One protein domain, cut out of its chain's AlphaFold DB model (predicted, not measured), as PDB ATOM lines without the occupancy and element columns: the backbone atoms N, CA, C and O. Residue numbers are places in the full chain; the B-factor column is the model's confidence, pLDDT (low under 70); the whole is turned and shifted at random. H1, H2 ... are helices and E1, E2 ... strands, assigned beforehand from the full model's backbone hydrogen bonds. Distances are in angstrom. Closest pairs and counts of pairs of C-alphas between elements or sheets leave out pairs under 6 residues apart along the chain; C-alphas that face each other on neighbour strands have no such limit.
ATOM      1  N   GLU A 189     -14.796 132.405-104.816       80.75
ATOM      2  CA  GLU A 189     -14.382 133.424-105.793       80.75
ATOM      3  C   GLU A 189     -13.801 134.662-105.093       80.75
ATOM      4  O   GLU A 189     -12.811 135.235-105.552       80.75
ATOM      5  N   ASP A 190     -14.373 135.034-103.944       82.25
ATOM      6  CA  ASP A 190     -13.873 136.095-103.069       82.25
ATOM      7  C   ASP A 190     -13.089 135.486-101.880       82.25
ATOM      8  O   ASP A 190     -13.568 134.547-101.234       82.25
ATOM      9  N   PRO A 191     -11.899 136.008-101.513       76.38
ATOM     10  CA  PRO A 191     -11.156 135.554-100.335       76.38
ATOM     11  C   PRO A 191     -11.966 135.548 -99.027       76.38
ATOM     12  O   PRO A 191     -11.746 134.677 -98.179       76.38
ATOM     13  N   SER A 192     -12.914 136.474 -98.860       77.75
ATOM     14  CA  SER A 192     -13.829 136.531 -97.711       77.75
ATOM     15  C   SER A 192     -14.803 135.351 -97.664       77.75
ATOM     16  O   SER A 192     -15.325 135.018 -96.597       77.75
ATOM     17  N   GLU A 193     -15.001 134.658 -98.785       84.88
ATOM     18  CA  GLU A 193     -15.824 133.460 -98.863       84.88
ATOM     19  C   GLU A 193     -15.089 132.180 -98.470       84.88
ATOM     20  O   GLU A 193     -15.734 131.127 -98.411       84.88
ATOM     21  N   THR A 194     -13.791 132.260 -98.164       91.62
ATOM     22  CA  THR A 194     -12.973 131.101 -97.792       91.62
ATOM     23  C   THR A 194     -13.605 130.334 -96.632       91.62
ATOM     24  O   THR A 194     -13.810 130.876 -95.544       91.62
ATOM     25  N   ALA A 195     -13.871 129.047 -96.835       94.56
ATOM     26  CA  ALA A 195     -14.243 128.151 -95.753       94.56
ATOM     27  C   ALA A 195     -12.987 127.717 -94.997       94.56
ATOM     28  O   ALA A 195     -12.009 127.290 -95.607       94.56
ATOM     29  N   MET A 196     -13.029 127.803 -93.671       94.38
ATOM     30  CA  MET A 196     -11.922 127.432 -92.794       94.38
ATOM     31  C   MET A 196     -12.336 126.236 -91.945       94.38
ATOM     32  O   MET A 196     -13.314 126.314 -91.191       94.38
ATOM     33  N   ILE A 197     -11.586 125.148 -92.081       96.56
ATOM     34  CA  ILE A 197     -11.820 123.885 -91.394       96.56
ATOM     35  C   ILE A 197     -10.538 123.475 -90.677       96.56
ATOM     36  O   ILE A 197      -9.444 123.620 -91.222       96.56
ATOM     37  N   PHE A 198     -10.645 122.961 -89.461       95.12
ATOM     38  CA  PHE A 198      -9.482 122.494 -88.709       95.12
ATOM     39  C   PHE A 198      -9.844 121.324 -87.797       95.12
ATOM     40  O   PHE A 198     -11.011 121.141 -87.441       95.12
ATOM     41  N   ALA A 199      -8.836 120.545 -87.410       96.12
ATOM     42  CA  ALA A 199      -8.992 119.526 -86.380       96.12
ATOM     43  C   ALA A 199      -8.608 120.065 -84.999       96.12
ATOM     44  O   ALA A 199      -7.666 120.855 -84.872       96.12
ATOM     45  N   ARG A 200      -9.335 119.620 -83.974       93.75
ATOM     46  CA  ARG A 200      -9.056 119.890 -82.560       93.75
ATOM     47  C   ARG A 200      -9.426 118.700 -81.705       93.75
ATOM     48  O   ARG A 200     -10.390 118.002 -82.010       93.75
ATOM     49  N   TYR A 201      -8.750 118.552 -80.577       95.12
ATOM     50  CA  TYR A 201      -9.256 117.775 -79.463       95.12
ATOM     51  C   TYR A 201      -9.709 118.700 -78.336       95.12
ATOM     52  O   TYR A 201      -9.054 119.695 -78.021       95.12
ATOM     53  N   SER A 202     -10.835 118.360 -77.722       91.81
ATOM     54  CA  SER A 202     -11.487 119.160 -76.691       91.81
ATOM     55  C   SER A 202     -11.793 118.294 -75.479       91.81
ATOM     56  O   SER A 202     -12.367 117.212 -75.621       91.81
ATOM     57  N   MET A 203     -11.483 118.803 -74.286       89.94
ATOM     58  CA  MET A 203     -11.966 118.263 -73.014       89.94
ATOM     59  C   MET A 203     -12.959 119.241 -72.381       89.94
ATOM     60  O   MET A 203     -12.757 120.453 -72.435       89.94
ATOM     61  N   ASN A 204     -14.042 118.738 -71.781       88.94
ATOM     62  CA  ASN A 204     -15.107 119.560 -71.178       88.94
ATOM     63  C   ASN A 204     -15.676 120.631 -72.128       88.94
ATOM     64  O   ASN A 204     -15.993 121.748 -71.693       88.94
ATOM     65  N   ASP A 205     -15.739 120.295 -73.419       83.94
ATOM     66  CA  ASP A 205     -16.179 121.173 -74.507       83.94
ATOM     67  C   ASP A 205     -15.477 122.548 -74.492       83.94
ATOM     68  O   ASP A 205     -16.076 123.581 -74.793       83.94
ATOM     69  N   SER A 206     -14.192 122.574 -74.110       82.56
ATOM     70  CA  SER A 206     -13.339 123.769 -74.077       82.56
ATOM     71  C   SER A 206     -13.371 124.556 -75.385       82.56
ATOM     72  O   SER A 206     -13.532 125.773 -75.346       82.56
ATOM     73  N   ILE A 207     -13.346 123.873 -76.530       78.88
ATOM     74  CA  ILE A 207     -13.420 124.486 -77.864       78.88
ATOM     75  C   ILE A 207     -14.679 125.348 -78.074       78.88
ATOM     76  O   ILE A 207     -14.675 126.294 -78.860       78.88
ATOM     77  N   GLU A 208     -15.766 125.048 -77.359       75.44
ATOM     78  CA  GLU A 208     -17.019 125.809 -77.417       75.44
ATOM     79  C   GLU A 208     -16.994 127.025 -76.476       75.44
ATOM     80  O   GLU A 208     -17.764 127.965 -76.655       75.44
ATOM     81  N   LYS A 209     -16.107 127.020 -75.474       65.81
ATOM     82  CA  LYS A 209     -15.939 128.085 -74.469       65.81
ATOM     83  C   LYS A 209     -14.876 129.114 -74.866       65.81
ATOM     84  O   LYS A 209     -14.798 130.180 -74.259       65.81
ATOM     85  N   GLU A 210     -14.059 128.815 -75.873       60.00
ATOM     86  CA  GLU A 210     -12.978 129.672 -76.367       60.00
ATOM     87  C   GLU A 210     -13.492 130.862 -77.194       60.00
ATOM     88  O   GLU A 210     -13.315 130.948 -78.409       60.00
ATOM     89  N   VAL A 211     -14.107 131.831 -76.511       53.25
ATOM     90  CA  VAL A 211     -14.184 133.229 -76.968       53.25
ATOM     91  C   VAL A 211     -13.835 134.153 -75.789       53.25
ATOM     92  O   VAL A 211     -14.729 134.659 -75.110       53.25
ATOM     93  N   PRO A 212     -12.543 134.360 -75.472       46.03
ATOM     94  CA  PRO A 212     -12.139 135.283 -74.417       46.03
ATOM     95  C   PRO A 212     -12.168 136.759 -74.880       46.03
ATOM     96  O   PRO A 212     -11.968 137.047 -76.063       46.03
ATOM     97  N   PRO A 213     -12.395 137.713 -73.957       40.28
ATOM     98  CA  PRO A 213     -12.411 139.146 -74.252       40.28
ATOM     99  C   PRO A 213     -11.005 139.736 -74.476       40.28
ATOM    100  O   PRO A 213     -10.078 139.389 -73.753       40.28
ATOM    101  N   LYS A 214     -10.895 140.731 -75.372       39.03
ATOM    102  CA  LYS A 214     -10.350 142.072 -75.046       39.03
ATOM    103  C   LYS A 214      -9.025 142.188 -74.250       39.03
ATOM    104  O   LYS A 214      -9.053 142.907 -73.258       39.03
ATOM    105  N   SER A 215      -7.885 141.611 -74.608       42.66
ATOM    106  CA  SER A 215      -6.560 141.908 -74.053       42.66
ATOM    107  C   SER A 215      -5.979 143.186 -74.652       42.66
ATOM    108  O   SER A 215      -6.211 143.565 -75.803       42.66
ATOM    109  N   ALA A 216      -5.157 143.847 -73.839       36.84
ATOM    110  CA  ALA A 216      -4.556 145.148 -74.114       36.84
ATOM    111  C   ALA A 216      -3.594 145.183 -75.323       36.84
ATOM    112  O   ALA A 216      -3.185 146.268 -75.729       36.84
ATOM    113  N   PHE A 217      -3.247 144.031 -75.914       40.31
ATOM    114  CA  PHE A 217      -2.388 143.927 -77.105       40.31
ATOM    115  C   PHE A 217      -3.160 143.624 -78.399       40.31
ATOM    116  O   PHE A 217      -2.546 143.487 -79.455       40.31
ATOM    117  N   GLY A 218      -4.492 143.495 -78.338       40.81
ATOM    118  CA  GLY A 218      -5.331 143.218 -79.510       40.81
ATOM    119  C   GLY A 218      -5.179 141.809 -80.099       40.81
ATOM    120  O   GLY A 218      -5.675 141.561 -81.196       40.81
ATOM    121  N   ILE A 219      -4.515 140.886 -79.391       44.47
ATOM    122  CA  ILE A 219      -4.408 139.463 -79.749       44.47
ATOM    123  C   ILE A 219      -5.203 138.668 -78.709       44.47
ATOM    124  O   ILE A 219      -4.649 138.166 -77.735       44.47
ATOM    125  N   ASP A 220      -6.514 138.585 -78.918       46.62
ATOM    126  CA  ASP A 220      -7.424 137.759 -78.119       46.62
ATOM    127  C   ASP A 220      -7.894 136.537 -78.872       46.62
ATOM    128  O   ASP A 220      -7.978 136.545 -80.097       46.62
ATOM    129  N   GLY A 221      -8.248 135.497 -78.122       54.00
ATOM    130  CA  GLY A 221      -8.747 134.246 -78.681       54.00
ATOM    131  C   GLY A 221      -7.718 133.134 -78.609       54.00
ATOM    132  O   GLY A 221      -7.340 132.586 -79.646       54.00
ATOM    133  N   SER A 222      -7.249 132.817 -77.395       55.19
ATOM    134  CA  SER A 222      -6.571 131.543 -77.150       55.19
ATOM    135  C   SER A 222      -7.459 130.422 -77.676       55.19
ATOM    136  O   SER A 222      -8.592 130.279 -77.226       55.19
ATOM    137  N   PHE A 223      -6.936 129.721 -78.678       68.62
ATOM    138  CA  PHE A 223      -7.610 128.657 -79.400       68.62
ATOM    139  C   PHE A 223      -6.797 127.379 -79.178       68.62
ATOM    140  O   PHE A 223      -5.813 127.147 -79.898       68.62
ATOM    141  N   PHE A 224      -7.079 126.660 -78.091       82.31
ATOM    142  CA  PHE A 224      -6.239 125.582 -77.583       82.31
ATOM    143  C   PHE A 224      -6.694 124.198 -78.057       82.31
ATOM    144  O   PHE A 224      -7.870 123.896 -78.215       82.31
ATOM    145  N   ASP A 225      -5.708 123.332 -78.274       89.44
ATOM    146  CA  ASP A 225      -5.866 121.894 -78.393       89.44
ATOM    147  C   ASP A 225      -5.663 121.282 -77.011       89.44
ATOM    148  O   ASP A 225      -4.583 121.400 -76.411       89.44
ATOM    149  N   ASP A 226      -6.686 120.594 -76.523       91.12
ATOM    150  CA  ASP A 226      -6.581 119.761 -75.329       91.12
ATOM    151  C   ASP A 226      -6.040 118.369 -75.656       91.12
ATOM    152  O   ASP A 226      -6.004 117.497 -74.787       91.12
ATOM    153  N   GLY A 227      -5.617 118.140 -76.899       92.31
ATOM    154  CA  GLY A 227      -5.054 116.887 -77.364       92.31
ATOM    155  C   GLY A 227      -3.546 116.917 -77.555       92.31
ATOM    156  O   GLY A 227      -2.886 117.962 -77.635       92.31
ATOM    157  N   LYS A 228      -3.005 115.709 -77.654       94.06
ATOM    158  CA  LYS A 228      -1.741 115.389 -78.305       94.06
ATOM    159  C   LYS A 228      -2.089 114.834 -79.692       94.06
ATOM    160  O   LYS A 228      -2.940 113.950 -79.777       94.06
ATOM    161  N   PHE A 229      -1.466 115.332 -80.753       97.56
ATOM    162  CA  PHE A 229      -1.779 114.999 -82.143       97.56
ATOM    163  C   PHE A 229      -0.589 114.346 -82.832       97.56
ATOM    164  O   PHE A 229       0.538 114.804 -82.683       97.56
ATOM    165  N   LEU A 230      -0.832 113.333 -83.657       98.50
ATOM    166  CA  LEU A 230       0.147 112.832 -84.620       98.50
ATOM    167  C   LEU A 230      -0.546 112.645 -85.972       98.50
ATOM    168  O   LEU A 230      -1.740 112.351 -86.018       98.50
ATOM    169  N   GLY A 231       0.188 112.776 -87.073       98.31
ATOM    170  CA  GLY A 231      -0.426 112.583 -88.381       98.31
ATOM    171  C   GLY A 231       0.534 112.381 -89.543       98.31
ATOM    172  O   GLY A 231       1.759 112.493 -89.427       98.31
ATOM    173  N   VAL A 232      -0.065 112.058 -90.686       98.69
ATOM    174  CA  VAL A 232       0.605 111.879 -91.974       98.69
ATOM    175  C   VAL A 232      -0.311 112.358 -93.104       98.69
ATOM    176  O   VAL A 232      -1.528 112.182 -93.038       98.69
ATOM    177  N   GLN A 233       0.264 112.980 -94.130       98.38
ATOM    178  CA  GLN A 233      -0.454 113.484 -95.299       98.38
ATOM    179  C   GLN A 233       0.303 113.099 -96.569       98.38
ATOM    180  O   GLN A 233       1.529 113.121 -96.587       98.38
ATOM    181  N   GLN A 234      -0.444 112.799 -97.631       97.31
ATOM    182  CA  GLN A 234       0.067 112.675 -98.992       97.31
ATOM    183  C   GLN A 234      -0.929 113.348 -99.940       97.31
ATOM    184  O   GLN A 234      -2.048 112.866-100.128       97.31
ATOM    185  N   GLY A 235      -0.530 114.475-100.534       97.00
ATOM    186  CA  GLY A 235      -1.408 115.261-101.402       97.00
ATOM    187  C   GLY A 235      -2.720 115.633-100.703       97.00
ATOM    188  O   GLY A 235      -2.719 116.234 -99.629       97.00
ATOM    189  N   ASN A 236      -3.844 115.246-101.301       97.75
ATOM    190  CA  ASN A 236      -5.189 115.551-100.818       97.75
ATOM    191  C   ASN A 236      -5.748 114.563 -99.775       97.75
ATOM    192  O   ASN A 236      -6.928 114.661 -99.435       97.75
ATOM    193  N   ARG A 237      -4.932 113.626 -99.267       98.44
ATOM    194  CA  ARG A 237      -5.315 112.603 -98.278       98.44
ATOM    195  C   ARG A 237      -4.498 112.752 -96.999       98.44
ATOM    196  O   ARG A 237      -3.287 112.964 -97.072       98.44
ATOM    197  N   ALA A 238      -5.128 112.599 -95.838       98.75
ATOM    198  CA  ALA A 238      -4.434 112.629 -94.553       98.75
ATOM    199  C   ALA A 238      -5.042 111.671 -93.520       98.75
ATOM    200  O   ALA A 238      -6.242 111.400 -93.535       98.75
ATOM    201  N   ILE A 239      -4.208 111.197 -92.592       98.88
ATOM    202  CA  ILE A 239      -4.635 110.503 -91.372       98.88
ATOM    203  C   ILE A 239      -4.153 111.320 -90.176       98.88
ATOM    204  O   ILE A 239      -2.967 111.645 -90.071       98.88
ATOM    205  N   GLY A 240      -5.082 111.640 -89.277       98.50
ATOM    206  CA  GLY A 240      -4.808 112.305 -88.009       98.50
ATOM    207  C   GLY A 240      -5.224 111.428 -86.836       98.50
ATOM    208  O   GLY A 240      -6.250 110.746 -86.896       98.50
ATOM    209  N   VAL A 241      -4.432 111.452 -85.766       98.62
ATOM    210  CA  VAL A 241      -4.743 110.754 -84.518       98.62
ATOM    211  C   VAL A 241      -4.577 111.667 -83.319       98.62
ATOM    212  O   VAL A 241      -3.638 112.461 -83.246       98.62
ATOM    213  N   TYR A 242      -5.473 111.505 -82.357       98.19
ATOM    214  CA  TYR A 242      -5.495 112.247 -81.114       98.19
ATOM    215  C   TYR A 242      -5.506 111.332 -79.894       98.19
ATOM    216  O   TYR A 242      -6.055 110.229 -79.919       98.19
ATOM    217  N   ALA A 243      -4.944 111.864 -78.815       94.44
ATOM    218  CA  ALA A 243      -5.132 111.426 -77.441       94.44
ATOM    219  C   ALA A 243      -5.313 112.663 -76.547       94.44
ATOM    220  O   ALA A 243      -4.801 113.732 -76.889       94.44
ATOM    221  N   PRO A 244      -5.985 112.555 -75.390       90.50
ATOM    222  CA  PRO A 244      -6.094 113.656 -74.445       90.50
ATOM    223  C   PRO A 244      -4.715 114.072 -73.916       90.50
ATOM    224  O   PRO A 244      -3.844 113.247 -73.620       90.50
ATOM    225  N   ARG A 245      -4.514 115.381 -73.771       84.31
ATOM    226  CA  ARG A 245      -3.386 115.957 -73.037       84.31
ATOM    227  C   ARG A 245      -3.631 115.813 -71.534       84.31
ATOM    228  O   ARG A 245      -4.764 115.781 -71.066       84.31
ATOM    229  N   GLU A 246      -2.553 115.748 -70.763       71.62
ATOM    230  CA  GLU A 246      -2.631 115.879 -69.307       71.62
ATOM    231  C   GLU A 246      -3.074 117.305 -68.943       71.62
ATOM    232  O   GLU A 246      -2.595 118.271 -69.543       71.62
ATOM    233  N   ALA A 247      -3.996 117.456 -67.988       55.03
ATOM    234  CA  ALA A 247      -4.421 118.780 -67.546       55.03
ATOM    235  C   ALA A 247      -3.242 119.533 -66.901       55.03
ATOM    236  O   ALA A 247      -2.631 119.044 -65.956       55.03
ATOM    237  N   GLU A 248      -2.956 120.748 -67.380       48.25
ATOM    238  CA  GLU A 248      -1.877 121.627 -66.883       48.25
ATOM    239  C   GLU A 248      -2.186 122.269 -65.510       48.25
ATOM    240  O   GLU A 248      -1.490 123.186 -65.074       48.25
ATOM    241  N   THR A 249      -3.252 121.843 -64.824       46.81
ATOM    242  CA  THR A 249      -3.626 122.380 -63.507       46.81
ATOM    243  C   THR A 249      -2.529 122.123 -62.472       46.81
ATOM    244  O   THR A 249      -1.911 121.057 -62.522       46.81
ATOM    245  N   PRO A 250      -2.304 123.057 -61.520       42.69
ATOM    246  CA  PRO A 250      -1.266 122.912 -60.502       42.69
ATOM    247  C   PRO A 250      -1.435 121.581 -59.785       42.69
ATOM    248  O   PRO A 250      -2.574 121.162 -59.574       42.69
ATOM    249  N   ASP A 251      -0.309 120.946 -59.448       42.22
ATOM    250  CA  ASP A 251      -0.210 119.634 -58.814       42.22
ATOM    251  C   ASP A 251      -1.193 119.490 -57.644       42.22
ATOM    252  O   ASP A 251      -0.880 119.703 -56.474       42.22
ATOM    253  N   SER A 252      -2.419 119.097 -57.965       47.78
ATOM    254  CA  SER A 252      -3.326 118.506 -57.013       47.78
ATOM    255  C   SER A 252      -2.610 117.279 -56.455       47.78
ATOM    256  O   SER A 252      -2.019 116.495 -57.205       47.78
ATOM    257  N   LEU A 253      -2.662 117.120 -55.133       49.28
ATOM    258  CA  LEU A 253      -1.951 116.089 -54.369       49.28
ATOM    259  C   LEU A 253      -2.287 114.640 -54.796       49.28
ATOM    260  O   LEU A 253      -1.661 113.707 -54.299       49.28
ATOM    261  N   ALA A 254      -3.243 114.427 -55.710       54.00
ATOM    262  CA  ALA A 254      -3.628 113.116 -56.230       54.00
ATOM    263  C   ALA A 254      -3.521 113.039 -57.776       54.00
ATOM    264  O   ALA A 254      -4.277 113.735 -58.463       54.00
ATOM    265  N   PRO A 255      -2.686 112.140 -58.345       57.72
ATOM    266  CA  PRO A 255      -2.511 111.958 -59.795       57.72
ATOM    267  C   PRO A 255      -3.816 111.768 -60.584       57.72
ATOM    268  O   PRO A 255      -3.993 112.350 -61.650       57.72
ATOM    269  N   ALA A 256      -4.789 111.054 -60.010       56.06
ATOM    270  CA  ALA A 256      -6.064 110.766 -60.663       56.06
ATOM    271  C   ALA A 256      -6.886 112.035 -60.975       56.06
ATOM    272  O   ALA A 256      -7.555 112.106 -62.001       56.06
ATOM    273  N   SER A 257      -6.794 113.075 -60.140       56.09
ATOM    274  CA  SER A 257      -7.560 114.320 -60.320       56.09
ATOM    275  C   SER A 257      -7.217 115.104 -61.597       56.09
ATOM    276  O   SER A 257      -8.003 115.952 -62.009       56.09
ATOM    277  N   ARG A 258      -6.081 114.794 -62.245       66.50
ATOM    278  CA  ARG A 258      -5.609 115.433 -63.489       66.50
ATOM    279  C   ARG A 258      -6.400 115.015 -64.729       66.50
ATOM    280  O   ARG A 258      -6.304 115.664 -65.764       66.50
ATOM    281  N   HIS A 259      -7.186 113.946 -64.627       74.88
ATOM    282  CA  HIS A 259      -8.003 113.412 -65.715       74.88
ATOM    283  C   HIS A 259      -9.472 113.390 -65.308       74.88
ATOM    284  O   HIS A 259     -10.129 112.356 -65.392       74.88
ATOM    285  N   ARG A 260      -9.975 114.515 -64.795       84.56
ATOM    286  CA  ARG A 260     -11.392 114.684 -64.482       84.56
ATOM    287  C   ARG A 260     -12.075 115.489 -65.583       84.56
ATOM    288  O   ARG A 260     -11.735 116.651 -65.794       84.56
ATOM    289  N   PHE A 261     -13.012 114.869 -66.293       89.06
ATOM    290  CA  PHE A 261     -13.768 115.522 -67.362       89.06
ATOM    291  C   PHE A 261     -15.138 114.862 -67.585       89.06
ATOM    292  O   PHE A 261     -15.338 113.689 -67.274       89.06
ATOM    293  N   ALA A 262     -16.087 115.643 -68.103       91.50
ATOM    294  CA  ALA A 262     -17.429 115.241 -68.532       91.50
ATOM    295  C   ALA A 262     -17.486 114.913 -70.036       91.50
ATOM    296  O   ALA A 262     -18.355 114.172 -70.493       91.50
ATOM    297  N   SER A 263     -16.534 115.434 -70.813       93.06
ATOM    298  CA  SER A 263     -16.410 115.140 -72.237       93.06
ATOM    299  C   SER A 263     -14.954 115.123 -72.695       93.06
ATOM    300  O   SER A 263     -14.118 115.864 -72.173       93.06
ATOM    301  N   ALA A 264     -14.654 114.261 -73.665       94.38
ATOM    302  CA  ALA A 264     -13.389 114.223 -74.386       94.38
ATOM    303  C   ALA A 264     -13.650 113.770 -75.829       94.38
ATOM    304  O   ALA A 264     -14.228 112.699 -76.039       94.38
ATOM    305  N   ARG A 265     -13.267 114.588 -76.815       95.38
ATOM    306  CA  ARG A 265     -13.554 114.327 -78.234       95.38
ATOM    307  C   ARG A 265     -12.502 114.920 -79.160       95.38
ATOM    308  O   ARG A 265     -11.975 115.994 -78.875       95.38
ATOM    309  N   ALA A 266     -12.278 114.264 -80.296       97.12
ATOM    310  CA  ALA A 266     -11.690 114.902 -81.468       97.12
ATOM    311  C   ALA A 266     -12.811 115.454 -82.356       97.12
ATOM    312  O   ALA A 266     -13.848 114.810 -82.509       97.12
ATOM    313  N   SER A 267     -12.589 116.614 -82.964       96.50
ATOM    314  CA  SER A 267     -13.556 117.274 -83.832       96.50
ATOM    315  C   SER A 267     -12.877 117.795 -85.091       96.50
ATOM    316  O   SER A 267     -11.813 118.415 -85.010       96.50
ATOM    317  N   LEU A 268     -13.519 117.608 -86.245       97.44
ATOM    318  CA  LEU A 268     -13.268 118.432 -87.429       97.44
ATOM    319  C   LEU A 268     -14.317 119.549 -87.452       97.44
ATOM    320  O   LEU A 268     -15.515 119.271 -87.376       97.44
ATOM    321  N   VAL A 269     -13.875 120.804 -87.506       95.62
ATOM    322  CA  VAL A 269     -14.737 121.964 -87.244       95.62
ATOM    323  C   VAL A 269     -14.721 122.923 -88.420       95.62
ATOM    324  O   VAL A 269     -13.653 123.386 -88.807       95.62
ATOM    325  N   TRP A 270     -15.899 123.278 -88.936       95.75
ATOM    326  CA  TRP A 270     -16.073 124.389 -89.874       95.75
ATOM    327  C   TRP A 270     -16.349 125.663 -89.077       95.75
ATOM    328  O   TRP A 270     -17.329 125.719 -88.329       95.75
ATOM    329  N   LEU A 271     -15.523 126.699 -89.269       91.75
ATOM    330  CA  LEU A 271     -15.700 127.991 -88.584       91.75
ATOM    331  C   LEU A 271     -17.010 128.697 -88.934       91.75
ATOM    332  O   LEU A 271     -17.535 129.428 -88.100       91.75
ATOM    333  N   ASP A 272     -17.508 128.492 -90.149       91.50
ATOM    334  CA  ASP A 272     -18.789 129.017 -90.605       91.50
ATOM    335  C   ASP A 272     -19.628 127.869 -91.162       91.50
ATOM    336  O   ASP A 272     -19.356 127.315 -92.232       91.50
ATOM    337  N   ARG A 273     -20.683 127.527 -90.425       94.19
ATOM    338  CA  ARG A 273     -21.675 126.516 -90.782       94.19
ATOM    339  C   ARG A 273     -22.260 126.741 -92.173       94.19
ATOM    340  O   ARG A 273     -22.575 125.758 -92.844       94.19
ATOM    341  N   LYS A 274     -22.412 127.991 -92.625       94.19
ATOM    342  CA  LYS A 274     -22.999 128.307 -93.940       94.19
ATOM    343  C   LYS A 274     -22.134 127.809 -95.095       94.19
ATOM    344  O   LYS A 274     -22.651 127.587 -96.186       94.19
ATOM    345  N   LYS A 275     -20.837 127.592 -94.855       95.12
ATOM    346  CA  LYS A 275     -19.905 127.031 -95.840       95.12
ATOM    347  C   LYS A 275     -20.049 125.515 -96.001       95.12
ATOM    348  O   LYS A 275     -19.658 124.975 -97.029       95.12
ATOM    349  N   ALA A 276     -20.653 124.823 -95.037       96.12
ATOM    350  CA  ALA A 276     -21.024 123.414 -95.149       96.12
ATOM    351  C   ALA A 276     -22.435 123.281 -95.751       96.12
ATOM    352  O   ALA A 276     -23.432 123.176 -95.038       96.12
ATOM    353  N   THR A 277     -22.538 123.335 -97.076       95.94
ATOM    354  CA  THR A 277     -23.824 123.465 -97.787       95.94
ATOM    355  C   THR A 277     -24.721 122.231 -97.674       95.94
ATOM    356  O   THR A 277     -25.906 122.368 -97.371       95.94
ATOM    357  N   ARG A 278     -24.171 121.029 -97.875       97.56
ATOM    358  CA  ARG A 278     -24.884 119.749 -97.751       97.56
ATOM    359  C   ARG A 278     -24.019 118.733 -97.024       97.56
ATOM    360  O   ARG A 278     -22.797 118.744 -97.153       97.56
ATOM    361  N   ILE A 279     -24.668 117.873 -96.250       98.50
ATOM    362  CA  ILE A 279     -24.028 116.906 -95.359       98.50
ATOM    363  C   ILE A 279     -24.563 115.525 -95.713       98.50
ATOM    364  O   ILE A 279     -25.774 115.334 -95.800       98.50
ATOM    365  N   TRP A 280     -23.663 114.567 -95.885       98.50
ATOM    366  CA  TRP A 280     -23.989 113.198 -96.259       98.50
ATOM    367  C   TRP A 280     -23.318 112.211 -95.314       98.50
ATOM    368  O   TRP A 280     -22.170 112.413 -94.922       98.50
ATOM    369  N   VAL A 281     -24.024 111.133 -94.984       98.31
ATOM    370  CA  VAL A 281     -23.502 109.970 -94.255       98.31
ATOM    371  C   VAL A 281     -23.746 108.740 -95.121       98.31
ATOM    372  O   VAL A 281     -24.881 108.287 -95.292       98.31
ATOM    373  N   GLY A 282     -22.673 108.213 -95.711       96.12
ATOM    374  CA  GLY A 282     -22.774 107.252 -96.805       96.12
ATOM    375  C   GLY A 282     -23.561 107.847 -97.975       96.12
ATOM    376  O   GLY A 282     -23.155 108.847 -98.557       96.12
ATOM    377  N   GLU A 283     -24.700 107.240 -98.301       95.38
ATOM    378  CA  GLU A 283     -25.576 107.681 -99.397       95.38
ATOM    379  C   GLU A 283     -26.738 108.569 -98.932       95.38
ATOM    380  O   GLU A 283     -27.480 109.099 -99.757       95.38
ATOM    381  N   ASN A 284     -26.902 108.748 -97.619       97.44
ATOM    382  CA  ASN A 284     -28.037 109.462 -97.048       97.44
ATOM    383  C   ASN A 284     -27.671 110.914 -96.752       97.44
ATOM    384  O   ASN A 284     -26.668 111.192 -96.093       97.44
ATOM    385  N   GLU A 285     -28.507 111.844 -97.203       98.25
ATOM    386  CA  GLU A 285     -28.354 113.255 -96.864       98.25
ATOM    387  C   GLU A 285     -28.883 113.521 -95.449       98.25
ATOM    388  O   GLU A 285     -30.007 113.145 -95.108       98.25
ATOM    389  N   VAL A 286     -28.091 114.211 -94.636       98.06
ATOM    390  CA  VAL A 286     -28.471 114.619 -93.282       98.06
ATOM    391  C   VAL A 286     -29.357 115.856 -93.364       98.06
ATOM    392  O   VAL A 286     -28.937 116.905 -93.855       98.06
ATOM    393  N   LYS A 287     -30.596 115.733 -92.881       96.38
ATOM    394  CA  LYS A 287     -31.601 116.810 -92.914       96.38
ATOM    395  C   LYS A 287     -31.745 117.567 -91.597       96.38
ATOM    396  O   LYS A 287     -32.161 118.720 -91.617       96.38
ATOM    397  N   GLU A 288     -31.374 116.949 -90.482       96.81
ATOM    398  CA  GLU A 288     -31.539 117.507 -89.139       96.81
ATOM    399  C   GLU A 288     -30.259 117.326 -88.321       96.81
ATOM    400  O   GLU A 288     -29.562 116.320 -88.466       96.81
ATOM    401  N   LEU A 289     -29.954 118.315 -87.477       96.88
ATOM    402  CA  LEU A 289     -28.821 118.309 -86.555       96.88
ATOM    403  C   LEU A 289     -29.325 118.473 -85.108       96.88
ATOM    404  O   LEU A 289     -30.259 119.244 -84.885       96.88
ATOM    405  N   PRO A 290     -28.692 117.818 -84.116       97.00
ATOM    406  CA  PRO A 290     -27.546 116.926 -84.265       97.00
ATOM    407  C   PRO A 290     -27.910 115.583 -84.919       97.00
ATOM    408  O   PRO A 290     -29.010 115.074 -84.740       97.00
ATOM    409  N   HIS A 291     -26.960 114.991 -85.640       97.94
ATOM    410  CA  HIS A 291     -27.113 113.695 -86.298       97.94
ATOM    411  C   HIS A 291     -26.058 112.711 -85.795       97.94
ATOM    412  O   HIS A 291     -24.868 113.023 -85.815       97.94
ATOM    413  N   GLN A 292     -26.479 111.529 -85.349       97.00
ATOM    414  CA  GLN A 292     -25.564 110.467 -84.939       97.00
ATOM    415  C   GLN A 292     -25.102 109.667 -86.158       97.00
ATOM    416  O   GLN A 292     -25.901 109.311 -87.017       97.00
ATOM    417  N   VAL A 293     -23.805 109.389 -86.225       96.94
ATOM    418  CA  VAL A 293     -23.164 108.693 -87.340       96.94
ATOM    419  C   VAL A 293     -22.804 107.282 -86.895       96.94
ATOM    420  O   VAL A 293     -22.148 107.084 -85.871       96.94
ATOM    421  N   GLU A 294     -23.227 106.287 -87.671       94.31
ATOM    422  CA  GLU A 294     -22.828 104.899 -87.446       94.31
ATOM    423  C   GLU A 294     -21.315 104.726 -87.658       94.31
ATOM    424  O   GLU A 294     -20.720 105.302 -88.575       94.31
ATOM    425  N   ARG A 295     -20.679 103.887 -86.832       91.19
ATOM    426  CA  ARG A 295     -19.247 103.581 -86.961       91.19
ATOM    427  C   ARG A 295     -18.933 103.021 -88.354       91.19
ATOM    428  O   ARG A 295     -19.674 102.203 -88.892       91.19
ATOM    429  N   GLY A 296     -17.811 103.458 -88.927       90.81
ATOM    430  CA  GLY A 296     -17.345 103.026 -90.248       90.81
ATOM    431  C   GLY A 296     -18.055 103.681 -91.440       90.81
ATOM    432  O   GLY A 296     -17.687 103.402 -92.580       90.81
ATOM    433  N   LYS A 297     -19.046 104.559 -91.227       96.44
ATOM    434  CA  LYS A 297     -19.636 105.348 -92.318       96.44
ATOM    435  C   LYS A 297     -18.754 106.545 -92.662       96.44
ATOM    436  O   LYS A 297     -18.291 107.267 -91.782       96.44
ATOM    437  N   VAL A 298     -18.580 106.780 -93.961       98.31
ATOM    438  CA  VAL A 298     -17.951 107.998 -94.482       98.31
ATOM    439  C   VAL A 298     -18.946 109.150 -94.395       98.31
ATOM    440  O   VAL A 298     -20.084 109.029 -94.850       98.31
ATOM    441  N   MET A 299     -18.505 110.272 -93.839       98.50
ATOM    442  CA  MET A 299     -19.206 111.549 -93.915       98.50
ATOM    443  C   MET A 299     -18.655 112.352 -95.090       98.50
ATOM    444  O   MET A 299     -17.440 112.421 -95.248       98.50
ATOM    445  N   VAL A 300     -19.514 112.990 -95.880       98.69
ATOM    446  CA  VAL A 300     -19.093 113.938 -96.922       98.69
ATOM    447  C   VAL A 300     -19.803 115.264 -96.720       98.69
ATOM    448  O   VAL A 300     -21.032 115.321 -96.670       98.69
ATOM    449  N   ILE A 301     -19.020 116.335 -96.628       98.44
ATOM    450  CA  ILE A 301     -19.515 117.702 -96.505       98.44
ATOM    451  C   ILE A 301     -19.213 118.442 -97.802       98.44
ATOM    452  O   ILE A 301     -18.059 118.541 -98.228       98.44
ATOM    453  N   GLU A 302     -20.256 118.959 -98.443       98.06
ATOM    454  CA  GLU A 302     -20.113 119.818 -99.612       98.06
ATOM    455  C   GLU A 302     -19.770 121.236 -99.154       98.06
ATOM    456  O   GLU A 302     -20.566 121.919 -98.502       98.06
ATOM    457  N   THR A 303     -18.573 121.686 -99.512       97.31
ATOM    458  CA  THR A 303     -18.054 123.022 -99.221       97.31
ATOM    459  C   THR A 303     -17.569 123.607-100.539       97.31
ATOM    460  O   THR A 303     -16.394 123.456-100.845       97.31
ATOM    461  N   PRO A 304     -18.454 124.181-101.378       94.94
ATOM    462  CA  PRO A 304     -18.082 124.620-102.719       94.94
ATOM    463  C   PRO A 304     -16.871 125.571-102.722       94.94
ATOM    464  O   PRO A 304     -16.795 126.430-101.842       94.94
ATOM    465  N   PRO A 305     -15.948 125.440-103.695       95.75
ATOM    466  CA  PRO A 305     -15.963 124.498-104.828       95.75
ATOM    467  C   PRO A 305     -15.385 123.092-104.533       95.75
ATOM    468  O   PRO A 305     -15.074 122.358-105.470       95.75
ATOM    469  N   ALA A 306     -15.258 122.671-103.270       97.69
ATOM    470  CA  ALA A 306     -14.713 121.366-102.873       97.69
ATOM    471  C   ALA A 306     -15.728 120.445-102.149       97.69
ATOM    472  O   ALA A 306     -16.849 120.823-101.780       97.69
ATOM    473  N   ARG A 307     -15.332 119.187-101.952       98.25
ATOM    474  CA  ARG A 307     -15.965 118.219-101.047       98.25
ATOM    475  C   ARG A 307     -14.921 117.692-100.075       98.25
ATOM    476  O   ARG A 307     -13.784 117.435-100.464       98.25
ATOM    477  N   ILE A 308     -15.323 117.515 -98.823       98.75
ATOM    478  CA  ILE A 308     -14.465 116.989 -97.759       98.75
ATOM    479  C   ILE A 308     -15.091 115.692 -97.259       98.75
ATOM    480  O   ILE A 308     -16.212 115.708 -96.749       98.75
ATOM    481  N   ALA A 309     -14.377 114.582 -97.418       98.62
ATOM    482  CA  ALA A 309     -14.749 113.281 -96.885       98.62
ATOM    483  C   ALA A 309     -13.998 113.003 -95.580       98.62
ATOM    484  O   ALA A 309     -12.791 113.222 -95.499       98.62
ATOM    485  N   LEU A 310     -14.705 112.485 -94.578       98.56
ATOM    486  CA  LEU A 310     -14.164 112.074 -93.287       98.56
ATOM    487  C   LEU A 310     -14.593 110.633 -93.000       98.56
ATOM    488  O   LEU A 310     -15.786 110.331 -92.957       98.56
ATOM    489  N   LEU A 311     -13.621 109.756 -92.771       98.38
ATOM    490  CA  LEU A 311     -13.828 108.384 -92.318       98.38
ATOM    491  C   LEU A 311     -13.291 108.254 -90.885       98.38
ATOM    492  O   LEU A 311     -12.071 108.258 -90.694       98.38
ATOM    493  N   PRO A 312     -14.168 108.142 -89.873       97.62
ATOM    494  CA  PRO A 312     -13.754 107.818 -88.513       97.62
ATOM    495  C   PRO A 312     -13.099 106.435 -88.458       97.62
ATOM    496  O   PRO A 312     -13.621 105.473 -89.025       97.62
ATOM    497  N   LEU A 313     -11.975 106.342 -87.752       97.06
ATOM    498  CA  LEU A 313     -11.235 105.102 -87.508       97.06
ATOM    499  C   LEU A 313     -11.418 104.687 -86.035       97.06
ATOM    500  O   LEU A 313     -12.428 105.034 -85.416       97.06
ATOM    501  N   SER A 314     -10.491 103.919 -85.455       95.75
ATOM    502  CA  SER A 314     -10.599 103.490 -84.056       95.75
ATOM    503  C   SER A 314     -10.748 104.660 -83.085       95.75
ATOM    504  O   SER A 314      -9.978 105.625 -83.093       95.75
ATOM    505  N   ILE A 315     -11.732 104.515 -82.196       95.69
ATOM    506  CA  ILE A 315     -12.017 105.415 -81.079       95.69
ATOM    507  C   ILE A 315     -12.130 104.545 -79.826       95.69
ATOM    508  O   ILE A 315     -12.959 103.637 -79.783       95.69
ATOM    509  N   THR A 316     -11.308 104.804 -78.813       95.06
ATOM    510  CA  THR A 316     -11.429 104.154 -77.503       95.06
ATOM    511  C   THR A 316     -12.603 104.753 -76.736       95.06
ATOM    512  O   THR A 316     -12.612 105.952 -76.467       95.06
ATOM    513  N   GLU A 317     -13.563 103.918 -76.352       93.94
ATOM    514  CA  GLU A 317     -14.692 104.310 -75.506       93.94
ATOM    515  C   GLU A 317     -14.259 104.286 -74.033       93.94
ATOM    516  O   GLU A 317     -13.939 103.235 -73.478       93.94
ATOM    517  N   LEU A 318     -14.213 105.455 -73.392       92.00
ATOM    518  CA  LEU A 318     -13.911 105.600 -71.959       92.00
ATOM    519  C   LEU A 318     -15.192 105.555 -71.091       92.00
ATOM    520  O   LEU A 318     -15.153 105.599 -69.855       92.00
ATOM    521  N   GLY A 319     -16.360 105.504 -71.733       87.31
ATOM    522  CA  GLY A 319     -17.682 105.442 -71.111       87.31
ATOM    523  C   GLY A 319     -18.568 104.370 -71.742       87.31
ATOM    524  O   GLY A 319     -18.095 103.546 -72.511       87.31
ATOM    525  N   TYR A 320     -19.857 104.389 -71.395       78.94
ATOM    526  CA  TYR A 320     -20.853 103.458 -71.943       78.94
ATOM    527  C   TYR A 320     -21.439 103.912 -73.288       78.94
ATOM    528  O   TYR A 320     -22.034 103.101 -73.987       78.94
ATOM    529  N   ASP A 321     -21.281 105.192 -73.633       81.06
ATOM    530  CA  ASP A 321     -21.705 105.767 -74.905       81.06
ATOM    531  C   ASP A 321     -20.650 106.782 -75.365       81.06
ATOM    532  O   ASP A 321     -20.177 107.625 -74.597       81.06
ATOM    533  N   SER A 322     -20.185 106.634 -76.597       88.62
ATOM    534  CA  SER A 322     -19.102 107.420 -77.195       88.62
ATOM    535  C   SER A 322     -19.474 107.685 -78.650       88.62
ATOM    536  O   SER A 322     -18.987 107.005 -79.558       88.62
ATOM    537  N   PRO A 323     -20.425 108.610 -78.872       95.00
ATOM    538  CA  PRO A 323     -21.037 108.783 -80.176       95.00
ATOM    539  C   PRO A 323     -20.065 109.407 -81.179       95.00
ATOM    540  O   PRO A 323     -19.157 110.164 -80.831       95.00
ATOM    541  N   ILE A 324     -20.321 109.142 -82.456       97.44
ATOM    542  CA  ILE A 324     -19.847 109.983 -83.553       97.44
ATOM    543  C   ILE A 324     -21.036 110.854 -83.949       97.44
ATOM    544  O   ILE A 324     -22.134 110.331 -84.153       97.44
ATOM    545  N   ARG A 325     -20.866 112.176 -83.990       96.50
ATOM    546  CA  ARG A 325     -21.996 113.100 -84.132       96.50
ATOM    547  C   ARG A 325     -21.652 114.298 -84.997       96.50
ATOM    548  O   ARG A 325     -20.604 114.908 -84.839       96.50
ATOM    549  N   ILE A 326     -22.594 114.680 -85.846       98.06
ATOM    550  CA  ILE A 326     -22.595 115.954 -86.556       98.06
ATOM    551  C   ILE A 326     -23.474 116.913 -85.764       98.06
ATOM    552  O   ILE A 326     -24.635 116.600 -85.504       98.06
ATOM    553  N   ALA A 327     -22.947 118.063 -85.364       96.50
ATOM    554  CA  ALA A 327     -23.697 119.047 -84.592       96.50
ATOM    555  C   ALA A 327     -23.406 120.468 -85.067       96.50
ATOM    556  O   ALA A 327     -22.305 120.783 -85.514       96.50
ATOM    557  N   GLU A 328     -24.404 121.333 -84.945       95.00
ATOM    558  CA  GLU A 328     -24.254 122.766 -85.150       95.00
ATOM    559  C   GLU A 328     -24.324 123.476 -83.802       95.00
ATOM    560  O   GLU A 328     -25.216 123.205 -82.996       95.00
ATOM    561  N   LYS A 329     -23.380 124.388 -83.563       90.44
ATOM    562  CA  LYS A 329     -23.383 125.237 -82.374       90.44
ATOM    563  C   LYS A 329     -22.695 126.563 -82.668       90.44
ATOM    564  O   LYS A 329     -21.623 126.576 -83.266       90.44
ATOM    565  N   ASP A 330     -23.310 127.668 -82.251       87.88
ATOM    566  CA  ASP A 330     -22.767 129.029 -82.379       87.88
ATOM    567  C   ASP A 330     -22.304 129.374 -83.809       87.88
ATOM    568  O   ASP A 330     -21.265 129.998 -84.021       87.88
ATOM    569  N   GLY A 331     -23.068 128.925 -84.814       89.56
ATOM    570  CA  GLY A 331     -22.763 129.153 -86.227       89.56
ATOM    571  C   GLY A 331     -21.590 128.333 -86.774       89.56
ATOM    572  O   GLY A 331     -21.142 128.603 -87.885       89.56
ATOM    573  N   ARG A 332     -21.102 127.329 -86.036       93.31
ATOM    574  CA  ARG A 332     -20.055 126.382 -86.453       93.31
ATOM    575  C   ARG A 332     -20.636 124.985 -86.639       93.31
ATOM    576  O   ARG A 332     -21.589 124.613 -85.953       93.31
ATOM    577  N   LEU A 333     -20.039 124.205 -87.539       97.06
ATOM    578  CA  LEU A 333     -20.347 122.780 -87.700       97.06
ATOM    579  C   LEU A 333     -19.232 121.943 -87.071       97.06
ATOM    580  O   LEU A 333     -18.059 122.184 -87.350       97.06
ATOM    581  N   TYR A 334     -19.611 120.944 -86.286       97.19
ATOM    582  CA  TYR A 334     -18.713 120.007 -85.623       97.19
ATOM    583  C   TYR A 334     -18.984 118.592 -86.127       97.19
ATOM    584  O   TYR A 334     -20.130 118.138 -86.112       97.19
ATOM    585  N   LEU A 335     -17.929 117.899 -86.552       97.62
ATOM    586  CA  LEU A 335     -17.912 116.448 -86.730       97.62
ATOM    587  C   LEU A 335     -17.146 115.845 -85.559       97.62
ATOM    588  O   LEU A 335     -15.915 115.817 -85.570       97.62
ATOM    589  N   ASP A 336     -17.880 115.420 -84.540       97.19
ATOM    590  CA  ASP A 336     -17.350 114.955 -83.266       97.19
ATOM    591  C   ASP A 336     -17.144 113.443 -83.249       97.19
ATOM    592  O   ASP A 336     -18.022 112.674 -83.639       97.19
ATOM    593  N   MET A 337     -16.006 113.026 -82.704       97.50
ATOM    594  CA  MET A 337     -15.647 111.649 -82.384       97.50
ATOM    595  C   MET A 337     -15.326 111.591 -80.890       97.50
ATOM    596  O   MET A 337     -14.232 111.972 -80.459       97.50
ATOM    597  N   TYR A 338     -16.304 111.182 -80.080       96.94
ATOM    598  CA  TYR A 338     -16.171 111.181 -78.624       96.94
ATOM    599  C   TYR A 338     -15.381 109.967 -78.135       96.94
ATOM    600  O   TYR A 338     -15.732 108.833 -78.436       96.94
ATOM    601  N   ASN A 339     -14.365 110.203 -77.307       96.25
ATOM    602  CA  ASN A 339     -13.820 109.183 -76.409       96.25
ATOM    603  C   ASN A 339     -14.648 109.069 -75.124       96.25
ATOM    604  O   ASN A 339     -14.668 108.014 -74.495       96.25
ATOM    605  N   TYR A 340     -15.297 110.159 -74.703       95.44
ATOM    606  CA  TYR A 340     -16.169 110.178 -73.535       95.44
ATOM    607  C   TYR A 340     -17.224 111.275 -73.628       95.44
ATOM    608  O   TYR A 340     -16.889 112.414 -73.952       95.44
ATOM    609  N   LEU A 341     -18.459 110.951 -73.254       94.25
ATOM    610  CA  LEU A 341     -19.527 111.905 -72.985       94.25
ATOM    611  C   LEU A 341     -20.359 111.386 -71.803       94.25
ATOM    612  O   LEU A 341     -20.859 110.264 -71.850       94.25
ATOM    613  N   GLY A 342     -20.502 112.176 -70.741       93.88
ATOM    614  CA  GLY A 342     -21.317 111.798 -69.588       93.88
ATOM    615  C   GLY A 342     -21.092 112.682 -68.367       93.88
ATOM    616  O   GLY A 342     -20.594 113.799 -68.470       93.88
ATOM    617  N   GLU A 343     -21.454 112.161 -67.195       91.94
ATOM    618  CA  GLU A 343     -21.178 112.811 -65.912       91.94
ATOM    619  C   GLU A 343     -19.675 113.034 -65.721       91.94
ATOM    620  O   GLU A 343     -18.842 112.217 -66.132       91.94
ATOM    621  N   GLU A 344     -19.314 114.133 -65.067       90.88
ATOM    622  CA  GLU A 344     -17.916 114.418 -64.779       90.88
ATOM    623  C   GLU A 344     -17.335 113.350 -63.841       90.88
ATOM    624  O   GLU A 344     -17.808 113.158 -62.719       90.88
ATOM    625  N   LYS A 345     -16.279 112.660 -64.284       89.06
ATOM    626  CA  LYS A 345     -15.604 111.631 -63.481       89.06
ATOM    627  C   LYS A 345     -14.102 111.603 -63.730       89.06
ATOM    628  O   LYS A 345     -13.590 112.252 -64.636       89.06
ATOM    629  N   THR A 346     -13.416 110.828 -62.902       86.81
ATOM    630  CA  THR A 346     -11.964 110.642 -62.898       86.81
ATOM    631  C   THR A 346     -11.564 109.413 -63.719       86.81
ATOM    632  O   THR A 346     -12.119 108.337 -63.493       86.81
ATOM    633  N   PHE A 347     -10.556 109.544 -64.585       87.12
ATOM    634  CA  PHE A 347     -10.010 108.451 -65.404       87.12
ATOM    635  C   PHE A 347      -8.590 108.069 -64.961       87.12
ATOM    636  O   PHE A 347      -7.590 108.505 -65.532       87.12
ATOM    637  N   GLY A 348      -8.487 107.260 -63.902       82.31
ATOM    638  CA  GLY A 348      -7.200 106.829 -63.335       82.31
ATOM    639  C   GLY A 348      -6.397 105.876 -64.233       82.31
ATOM    640  O   GLY A 348      -5.220 105.634 -63.982       82.31
ATOM    641  N   GLU A 349      -7.015 105.321 -65.268       84.38
ATOM    642  CA  GLU A 349      -6.403 104.499 -66.311       84.38
ATOM    643  C   GLU A 349      -5.659 105.316 -67.379       84.38
ATOM    644  O   GLU A 349      -4.884 104.739 -68.139       84.38
ATOM    645  N   LEU A 350      -5.860 106.640 -67.427       87.00
ATOM    646  CA  LEU A 350      -5.143 107.553 -68.328       87.00
ATOM    647  C   LEU A 350      -3.834 108.084 -67.731       87.00
ATOM    648  O   LEU A 350      -2.967 108.554 -68.466       87.00
ATOM    649  N   ASP A 351      -3.679 107.983 -66.412       82.62
ATOM    650  CA  ASP A 351      -2.458 108.371 -65.714       82.62
ATOM    651  C   ASP A 351      -1.333 107.380 -66.036       82.62
ATOM    652  O   ASP A 351      -1.408 106.209 -65.668       82.62
ATOM    653  N   ARG A 352      -0.257 107.853 -66.677       79.44
ATOM    654  CA  ARG A 352       0.908 107.029 -67.045       79.44
ATOM    655  C   ARG A 352       1.589 106.380 -65.831       79.44
ATOM    656  O   ARG A 352       2.211 105.331 -65.984       79.44
ATOM    657  N   GLY A 353       1.474 106.969 -64.637       78.06
ATOM    658  CA  GLY A 353       1.985 106.399 -63.383       78.06
ATOM    659  C   GLY A 353       1.085 105.320 -62.766       78.06
ATOM    660  O   GLY A 353       1.470 104.663 -61.796       78.06
ATOM    661  N   SER A 354      -0.114 105.117 -63.306       80.50
ATOM    662  CA  SER A 354      -1.092 104.165 -62.790       80.50
ATOM    663  C   SER A 354      -0.767 102.727 -63.182       80.50
ATOM    664  O   SER A 354      -0.455 102.421 -64.331       80.50
ATOM    665  N   ARG A 355      -0.995 101.784 -62.257       83.31
ATOM    666  CA  ARG A 355      -0.953 100.336 -62.550       83.31
ATOM    667  C   ARG A 355      -2.014  99.881 -63.559       83.31
ATOM    668  O   ARG A 355      -1.988  98.732 -63.986       83.31
ATOM    669  N   PHE A 356      -2.979 100.745 -63.876       85.88
ATOM    670  CA  PHE A 356      -4.044 100.484 -64.840       85.88
ATOM    671  C   PHE A 356      -3.755 101.080 -66.223       85.88
ATOM    672  O   PHE A 356      -4.521 100.814 -67.148       85.88
ATOM    673  N   TYR A 357      -2.661 101.835 -66.378       87.88
ATOM    674  CA  TYR A 357      -2.276 102.427 -67.653       87.88
ATOM    675  C   TYR A 357      -1.945 101.352 -68.682       87.88
ATOM    676  O   TYR A 357      -1.116 100.471 -68.440       87.88
ATOM    677  N   ARG A 358      -2.601 101.431 -69.841       90.62
ATOM    678  CA  ARG A 358      -2.440 100.487 -70.961       90.62
ATOM    679  C   ARG A 358      -2.115 101.203 -72.274       90.62
ATOM    680  O   ARG A 358      -2.327 100.648 -73.351       90.62
ATOM    681  N   GLY A 359      -1.627 102.437 -72.183       91.25
ATOM    682  CA  GLY A 359      -1.431 103.339 -73.311       91.25
ATOM    683  C   GLY A 359      -2.563 104.355 -73.454       91.25
ATOM    684  O   GLY A 359      -3.639 104.197 -72.879       91.25
ATOM    685  N   GLN A 360      -2.295 105.408 -74.219       93.75
ATOM    686  CA  GLN A 360      -3.256 106.463 -74.521       93.75
ATOM    687  C   GLN A 360      -4.486 105.922 -75.273       93.75
ATOM    688  O   GLN A 360      -4.355 104.978 -76.062       93.75
ATOM    689  N   PRO A 361      -5.672 106.522 -75.066       94.62
ATOM    690  CA  PRO A 361      -6.864 106.182 -75.825       94.62
ATOM    691  C   PRO A 361      -6.697 106.618 -77.283       94.62
ATOM    692  O   PRO A 361      -6.062 107.626 -77.588       94.62
ATOM    693  N   GLN A 362      -7.277 105.832 -78.178       96.00
ATOM    694  CA  GLN A 362      -7.252 106.044 -79.618       96.00
ATOM    695  C   GLN A 362      -8.385 106.994 -80.013       96.00
ATOM    696  O   GLN A 362      -9.511 106.845 -79.538       96.00
ATOM    697  N   CYS A 363      -8.115 107.941 -80.901       97.44
ATOM    698  CA  CYS A 363      -9.137 108.684 -81.628       97.44
ATOM    699  C   CYS A 363      -8.562 109.090 -82.982       97.44
ATOM    700  O   CYS A 363      -7.717 109.983 -83.053       97.44
ATOM    701  N   ALA A 364      -8.938 108.380 -84.043       98.06
ATOM    702  CA  ALA A 364      -8.350 108.553 -85.366       98.06
ATOM    703  C   ALA A 364      -9.386 108.848 -86.440       98.06
ATOM    704  O   ALA A 364     -10.543 108.429 -86.361       98.06
ATOM    705  N   PHE A 365      -8.925 109.519 -87.488       98.56
ATOM    706  CA  PHE A 365      -9.712 109.773 -88.678       98.56
ATOM    707  C   PHE A 365      -8.836 109.796 -89.929       98.56
ATOM    708  O   PHE A 365      -7.676 110.213 -89.897       98.56
ATOM    709  N   TYR A 366      -9.432 109.385 -91.042       98.75
ATOM    710  CA  TYR A 366      -8.941 109.641 -92.388       98.75
ATOM    711  C   TYR A 366      -9.750 110.784 -93.005       98.75
ATOM    712  O   TYR A 366     -10.978 110.798 -92.896       98.75
ATOM    713  N   VAL A 367      -9.079 111.727 -93.661       98.75
ATOM    714  CA  VAL A 367      -9.705 112.842 -94.378       98.75
ATOM    715  C   VAL A 367      -9.195 112.909 -95.815       98.75
ATOM    716  O   VAL A 367      -8.004 112.731 -96.076       98.75
ATOM    717  N   GLU A 368     -10.102 113.183 -96.746       98.69
ATOM    718  CA  GLU A 368      -9.791 113.402 -98.158       98.69
ATOM    719  C   GLU A 368     -10.560 114.610 -98.683       98.69
ATOM    720  O   GLU A 368     -11.758 114.755 -98.434       98.69
ATOM    721  N   VAL A 369      -9.868 115.486 -99.409       98.69
ATOM    722  CA  VAL A 369     -10.460 116.689-100.004       98.69
ATOM    723  C   VAL A 369     -10.386 116.580-101.518       98.69
ATOM    724  O   VAL A 369      -9.352 116.206-102.065       98.69
ATOM    725  N   ALA A 370     -11.470 116.896-102.210       98.00
ATOM    726  CA  ALA A 370     -11.517 116.848-103.665       98.00
ATOM    727  C   ALA A 370     -12.263 118.057-104.224       98.00
ATOM    728  O   ALA A 370     -13.192 118.569-103.599       98.00
ATOM    729  N   ASP A 371     -11.890 118.486-105.426       97.06
ATOM    730  CA  ASP A 371     -12.711 119.398-106.216       97.06
ATOM    731  C   ASP A 371     -14.122 118.825-106.406       97.06
ATOM    732  O   ASP A 371     -14.301 117.624-106.621       97.06
ATOM    733  N   GLN A 372     -15.147 119.679-106.397       93.81
ATOM    734  CA  GLN A 372     -16.513 119.233-106.686       93.81
ATOM    735  C   GLN A 372     -16.654 118.652-108.092       93.81
ATOM    736  O   GLN A 372     -17.489 117.779-108.310       93.81
ATOM    737  N   SER A 373     -15.834 119.087-109.044       93.69
ATOM    738  CA  SER A 373     -15.819 118.537-110.399       93.69
ATOM    739  C   SER A 373     -15.174 117.150-110.490       93.69
ATOM    740  O   SER A 373     -15.402 116.457-111.479       93.69
ATOM    741  N   ALA A 374     -14.401 116.718-109.484       95.25
ATOM    742  CA  ALA A 374     -13.705 115.428-109.504       95.25
ATOM    743  C   ALA A 374     -14.646 114.229-109.307       95.25
ATOM    744  O   ALA A 374     -14.324 113.119-109.721       95.25
ATOM    745  N   HIS A 375     -15.824 114.453-108.716       94.50
ATOM    746  CA  HIS A 375     -16.838 113.418-108.506       94.50
ATOM    747  C   HIS A 375     -18.220 113.937-108.927       94.50
ATOM    748  O   HIS A 375     -18.514 115.111-108.684       94.50
ATOM    749  N   PRO A 376     -19.102 113.092-109.495       94.38
ATOM    750  CA  PRO A 376     -20.436 113.523-109.925       94.38
ATOM    751  C   PRO A 376     -21.268 114.147-108.796       94.38
ATOM    752  O   PRO A 376     -21.927 115.165-108.990       94.38
ATOM    753  N   ASP A 377     -21.211 113.553-107.604       96.56
ATOM    754  CA  ASP A 377     -21.955 113.970-106.420       96.56
ATOM    755  C   ASP A 377     -21.263 113.498-105.124       96.56
ATOM    756  O   ASP A 377     -20.290 112.735-105.146       96.56
ATOM    757  N   ALA A 378     -21.750 113.976-103.976       97.44
ATOM    758  CA  ALA A 378     -21.232 113.585-102.667       97.44
ATOM    759  C   ALA A 378     -21.401 112.083-102.339       97.44
ATOM    760  O   ALA A 378     -20.432 111.505-101.846       97.44
ATOM    761  N   PRO A 379     -22.532 111.407-102.639       97.94
ATOM    762  CA  PRO A 379     -22.647 109.955-102.468       97.94
ATOM    763  C   PRO A 379     -21.610 109.147-103.255       97.94
ATOM    764  O   PRO A 379     -21.090 108.151-102.752       97.94
ATOM    765  N   SER A 380     -21.271 109.565-104.476       97.81
ATOM    766  CA  SER A 380     -20.233 108.915-105.284       97.81
ATOM    767  C   SER A 380     -18.863 109.059-104.640       97.81
ATOM    768  O   SER A 380     -18.141 108.071-104.539       97.81
ATOM    769  N   PHE A 381     -18.544 110.248-104.125       98.19
ATOM    770  CA  PHE A 381     -17.311 110.456-103.371       98.19
ATOM    771  C   PHE A 381     -17.285 109.631-102.071       98.19
ATOM    772  O   PHE A 381     -16.278 109.003-101.754       98.19
ATOM    773  N   ALA A 382     -18.413 109.542-101.355       98.25
ATOM    774  CA  ALA A 382     -18.540 108.713-100.157       98.25
ATOM    775  C   ALA A 382     -18.294 107.224-100.456       98.25
ATOM    776  O   ALA A 382     -17.554 106.573 -99.718       98.25
ATOM    777  N   ARG A 383     -18.874 106.690-101.543       97.75
ATOM    778  CA  ARG A 383     -18.641 105.308-102.003       97.75
ATOM    779  C   ARG A 383     -17.185 105.062-102.362       97.75
ATOM    780  O   ARG A 383     -16.646 104.019-102.009       97.75
ATOM    781  N   GLU A 384     -16.555 106.009-103.048       97.50
ATOM    782  CA  GLU A 384     -15.154 105.891-103.443       97.50
ATOM    783  C   GLU A 384     -14.232 105.819-102.218       97.50
ATOM    784  O   GLU A 384     -13.397 104.919-102.122       97.50
ATOM    785  N   VAL A 385     -14.437 106.697-101.231       98.12
ATOM    786  CA  VAL A 385     -13.671 106.661 -99.978       98.12
ATOM    787  C   VAL A 385     -13.967 105.387 -99.183       98.12
ATOM    788  O   VAL A 385     -13.033 104.746 -98.693       98.12
ATOM    789  N   ALA A 386     -15.232 104.973 -99.101       97.56
ATOM    790  CA  ALA A 386     -15.636 103.746 -98.413       97.56
ATOM    791  C   ALA A 386     -15.100 102.469 -99.085       97.56
ATOM    792  O   ALA A 386     -14.951 101.450 -98.418       97.56
ATOM    793  N   GLY A 387     -14.800 102.516-100.388       97.00
ATOM    794  CA  GLY A 387     -14.216 101.406-101.144       97.00
ATOM    795  C   GLY A 387     -12.722 101.177-100.890       97.00
ATOM    796  O   GLY A 387     -12.166 100.198-101.387       97.00
ATOM    797  N   GLY A 388     -12.055 102.060-100.138       97.75
ATOM    798  CA  GLY A 388     -10.665 101.870 -99.727       97.75
ATOM    799  C   GLY A 388     -10.500 100.773 -98.672       97.75
ATOM    800  O   GLY A 388     -11.402 100.482 -97.891       97.75
ATOM    801  N   THR A 389      -9.314 100.169 -98.626       98.06
ATOM    802  CA  THR A 389      -8.948  99.195 -97.590       98.06
ATOM    803  C   THR A 389      -8.328  99.915 -96.401       98.06
ATOM    804  O   THR A 389      -7.381 100.683 -96.566       98.06
ATOM    805  N   VAL A 390      -8.841  99.646 -95.200       98.12
ATOM    806  CA  VAL A 390      -8.336 100.205 -93.942       98.12
ATOM    807  C   VAL A 390      -7.631  99.108 -93.153       98.12
ATOM    808  O   VAL A 390      -8.223  98.065 -92.867       98.12
ATOM    809  N   ARG A 391      -6.383  99.356 -92.751       98.00
ATOM    810  CA  ARG A 391      -5.701  98.582 -91.710       98.00
ATOM    811  C   ARG A 391      -5.684  99.418 -90.444       98.00
ATOM    812  O   ARG A 391      -5.000 100.430 -90.388       98.00
ATOM    813  N   ASP A 392      -6.404  98.970 -89.429       97.50
ATOM    814  CA  ASP A 392      -6.439  99.605 -88.116       97.50
ATOM    815  C   ASP A 392      -6.211  98.530 -87.055       97.50
ATOM    816  O   ASP A 392      -7.096  97.730 -86.748       97.50
ATOM    817  N   GLY A 393      -4.965  98.422 -86.592       97.31
ATOM    818  CA  GLY A 393      -4.523  97.332 -85.728       97.31
ATOM    819  C   GLY A 393      -3.716  97.840 -84.548       97.31
ATOM    820  O   GLY A 393      -2.763  98.597 -84.716       97.31
ATOM    821  N   VAL A 394      -4.064  97.386 -83.345       97.06
ATOM    822  CA  VAL A 394      -3.365  97.737 -82.108       97.06
ATOM    823  C   VAL A 394      -2.786  96.494 -81.444       97.06
ATOM    824  O   VAL A 394      -3.437  95.451 -81.369       97.06
ATOM    825  N   ALA A 395      -1.557  96.601 -80.942       95.50
ATOM    826  CA  ALA A 395      -0.955  95.543 -80.146       95.50
ATOM    827  C   ALA A 395      -1.750  95.297 -78.840       95.50
ATOM    828  O   ALA A 395      -2.346  96.240 -78.287       95.50
ATOM    829  N   PRO A 396      -1.759  94.052 -78.317       93.19
ATOM    830  CA  PRO A 396      -2.475  93.714 -77.091       93.19
ATOM    831  C   PRO A 396      -2.126  94.653 -75.927       93.19
ATOM    832  O   PRO A 396      -0.965  95.044 -75.775       93.19
ATOM    833  N   PRO A 397      -3.112  95.041 -75.100       91.81
ATOM    834  CA  PRO A 397      -2.855  95.909 -73.962       91.81
ATOM    835  C   PRO A 397      -2.039  95.178 -72.891       91.81
ATOM    836  O   PRO A 397      -2.298  94.017 -72.576       91.81
ATOM    837  N   PHE A 398      -1.112  95.895 -72.266       89.94
ATOM    838  CA  PHE A 398      -0.377  95.454 -71.083       89.94
ATOM    839  C   PHE A 398      -0.209  96.634 -70.124       89.94
ATOM    840  O   PHE A 398      -0.388  97.784 -70.518       89.94
ATOM    841  N   THR A 399       0.114  96.357 -68.862       83.31
ATOM    842  CA  THR A 399       0.381  97.393 -67.855       83.31
ATOM    843  C   THR A 399       1.883  97.522 -67.648       83.31
ATOM    844  O   THR A 399       2.529  96.571 -67.203       83.31
ATOM    845  N   SER A 400       2.458  98.682 -67.962       62.44
ATOM    846  CA  SER A 400       3.890  98.933 -67.778       62.44
ATOM    847  C   SER A 400       4.182  99.256 -66.315       62.44
ATOM    848  O   SER A 400       4.100 100.411 -65.904       62.44
ATOM    849  N   TYR A 401       4.517  98.247 -65.510       55.44
ATOM    850  CA  TYR A 401       5.118  98.495 -64.194       55.44
ATOM    851  C   TYR A 401       6.647  98.335 -64.213       55.44
ATOM    852  O   TYR A 401       7.286  98.750 -63.248       55.44
ATOM    853  N   ARG A 402       7.246  97.724 -65.261       50.16
ATOM    854  CA  ARG A 402       8.678  97.338 -65.256       50.16
ATOM    855  C   ARG A 402       9.454  97.287 -66.587       50.16
ATOM    856  O   ARG A 402      10.666  97.166 -66.491       50.16
ATOM    857  N   ASP A 403       8.843  97.423 -67.767       53.94
ATOM    858  CA  ASP A 403       9.565  97.217 -69.041       53.94
ATOM    859  C   ASP A 403       9.359  98.359 -70.052       53.94
ATOM    860  O   ASP A 403       8.246  98.878 -70.176       53.94
ATOM    861  N   ASP A 404      10.405  98.671 -70.833       64.75
ATOM    862  CA  ASP A 404      10.424  99.597 -71.990       64.75
ATOM    863  C   ASP A 404       9.644  99.048 -73.210       64.75
ATOM    864  O   ASP A 404      10.000  99.249 -74.377       64.75
ATOM    865  N   ALA A 405       8.581  98.286 -72.953       81.94
ATOM    866  CA  ALA A 405       7.751  97.692 -73.982       81.94
ATOM    867  C   ALA A 405       6.906  98.770 -74.678       81.94
ATOM    868  O   ALA A 405       6.362  99.678 -74.050       81.94
ATOM    869  N   ARG A 406       6.775  98.646 -76.000       90.81
ATOM    870  CA  ARG A 406       5.951  99.530 -76.833       90.81
ATOM    871  C   ARG A 406       4.593  98.892 -77.076       90.81
ATOM    872  O   ARG A 406       4.497  97.667 -77.164       90.81
ATOM    873  N   ARG A 407       3.564  99.715 -77.284       94.12
ATOM    874  CA  ARG A 407       2.245  99.253 -77.747       94.12
ATOM    875  C   ARG A 407       1.915  99.906 -79.093       94.12
ATOM    876  O   ARG A 407       1.246 100.939 -79.105       94.12
TER     877      ARG A 407
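This is residues 189 to 407 of the 548 residues of an uncharacterized protein of Candidatus Omnitrophica bacterium (UniProt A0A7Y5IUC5). Two twisted sheets lie face to face as a sandwich, E2 E3 E11 E8 E7 E5 on one side and E1 E4 E10 E9 E6 on the other, their strands nearly aligned at 3 degrees. H3 covers E7 and E8 on the outside of the first sheet, E12 runs past E8 on that same side, and residues 214 to 219 stick out as the tip of a long loop. The printed part has 219 residues with three named helices and twelve named strands, in the order E1 H1 E2 E3 H2 E4 E5 E6 E7 E8 E9 E10 E11 H3 E12. Both sheets are antiparallel, in the strand orders just named; the class is mostly strand, and the whole is compact, with a radius of gyration of the C-alphas of 18.8 A and spans of 55 by 51 by 31 A.

E1, residues 195 to 203, and E4, residues 260 to 270, are antiparallel neighbours, with N 200 and O 267 2.9 A apart. H1, residues 206 to 209, only grazes their sheet. E2, residues 227 to 234, and E3, residues 237 to 244, form a hairpin, with N 230 and O 241 3.0 A apart. The closest C-alphas of E1 and E2, across the sandwich, are those of Tyr 201 and Gly 227, 4.8 A. H2, residues 255 to 259, only grazes the sheet of E4. E5, residues 278 to 281, is an edge strand beside E7, residues 299 to 303, with N 280 and O 300 2.8 A apart. E6, residues 291 to 293, is the edge strand beside E9, residues 324 to 329, with N 291 and O 326 2.8 A apart. E7 and E8, residues 306 to 315, form a hairpin, as do E9 and E10, residues 332 to 346; N 301 and O 308 are 2.9 A apart, N 327 and O 334 2.9 A. E10 and E4 are neighbours through N 266 and O 337, 3.0 A. E11, residues 363 to 371, has E3 and E8 as neighbours, through N 240 and O 365, 3.0 A, and N 309 and O 368, 2.8 A. H3, residues 378 to 386, is on this sheet at a height of 8.3 A, over E8 and E7; the C-alphas of Val 300 and Ala 378 are the closest of E7 and H3, 6.1 A. E12, residues 389 to 394, pairs with no named strand. Every O i to N i+4 pair of H3 is within hydrogen-bond range; H2 has 0 of 1, but 2 of 2 O i to N i+3 pairs, and H1 is too short for an i+4 pair.

E1 begins at C-alpha 195, (-14.243, 128.151, -95.753), and E12 ends at C-alpha 394, (-3.365, 97.737, -82.108). E10 is 29.5 A long and bends by 83 degrees at residue 335; E4 is 27.6 A long, E8 and E11 27.1 A each.

The C-alphas farthest apart, of Glu 189 and Arg 402, are 59.0 A apart. The printed part has no cut. H1 to E2 and E10 to E11 are long links. The mean pLDDT of the printed part is 87.2; residues 209 to 223, 247 to 258 and 400 to 404 are under 70.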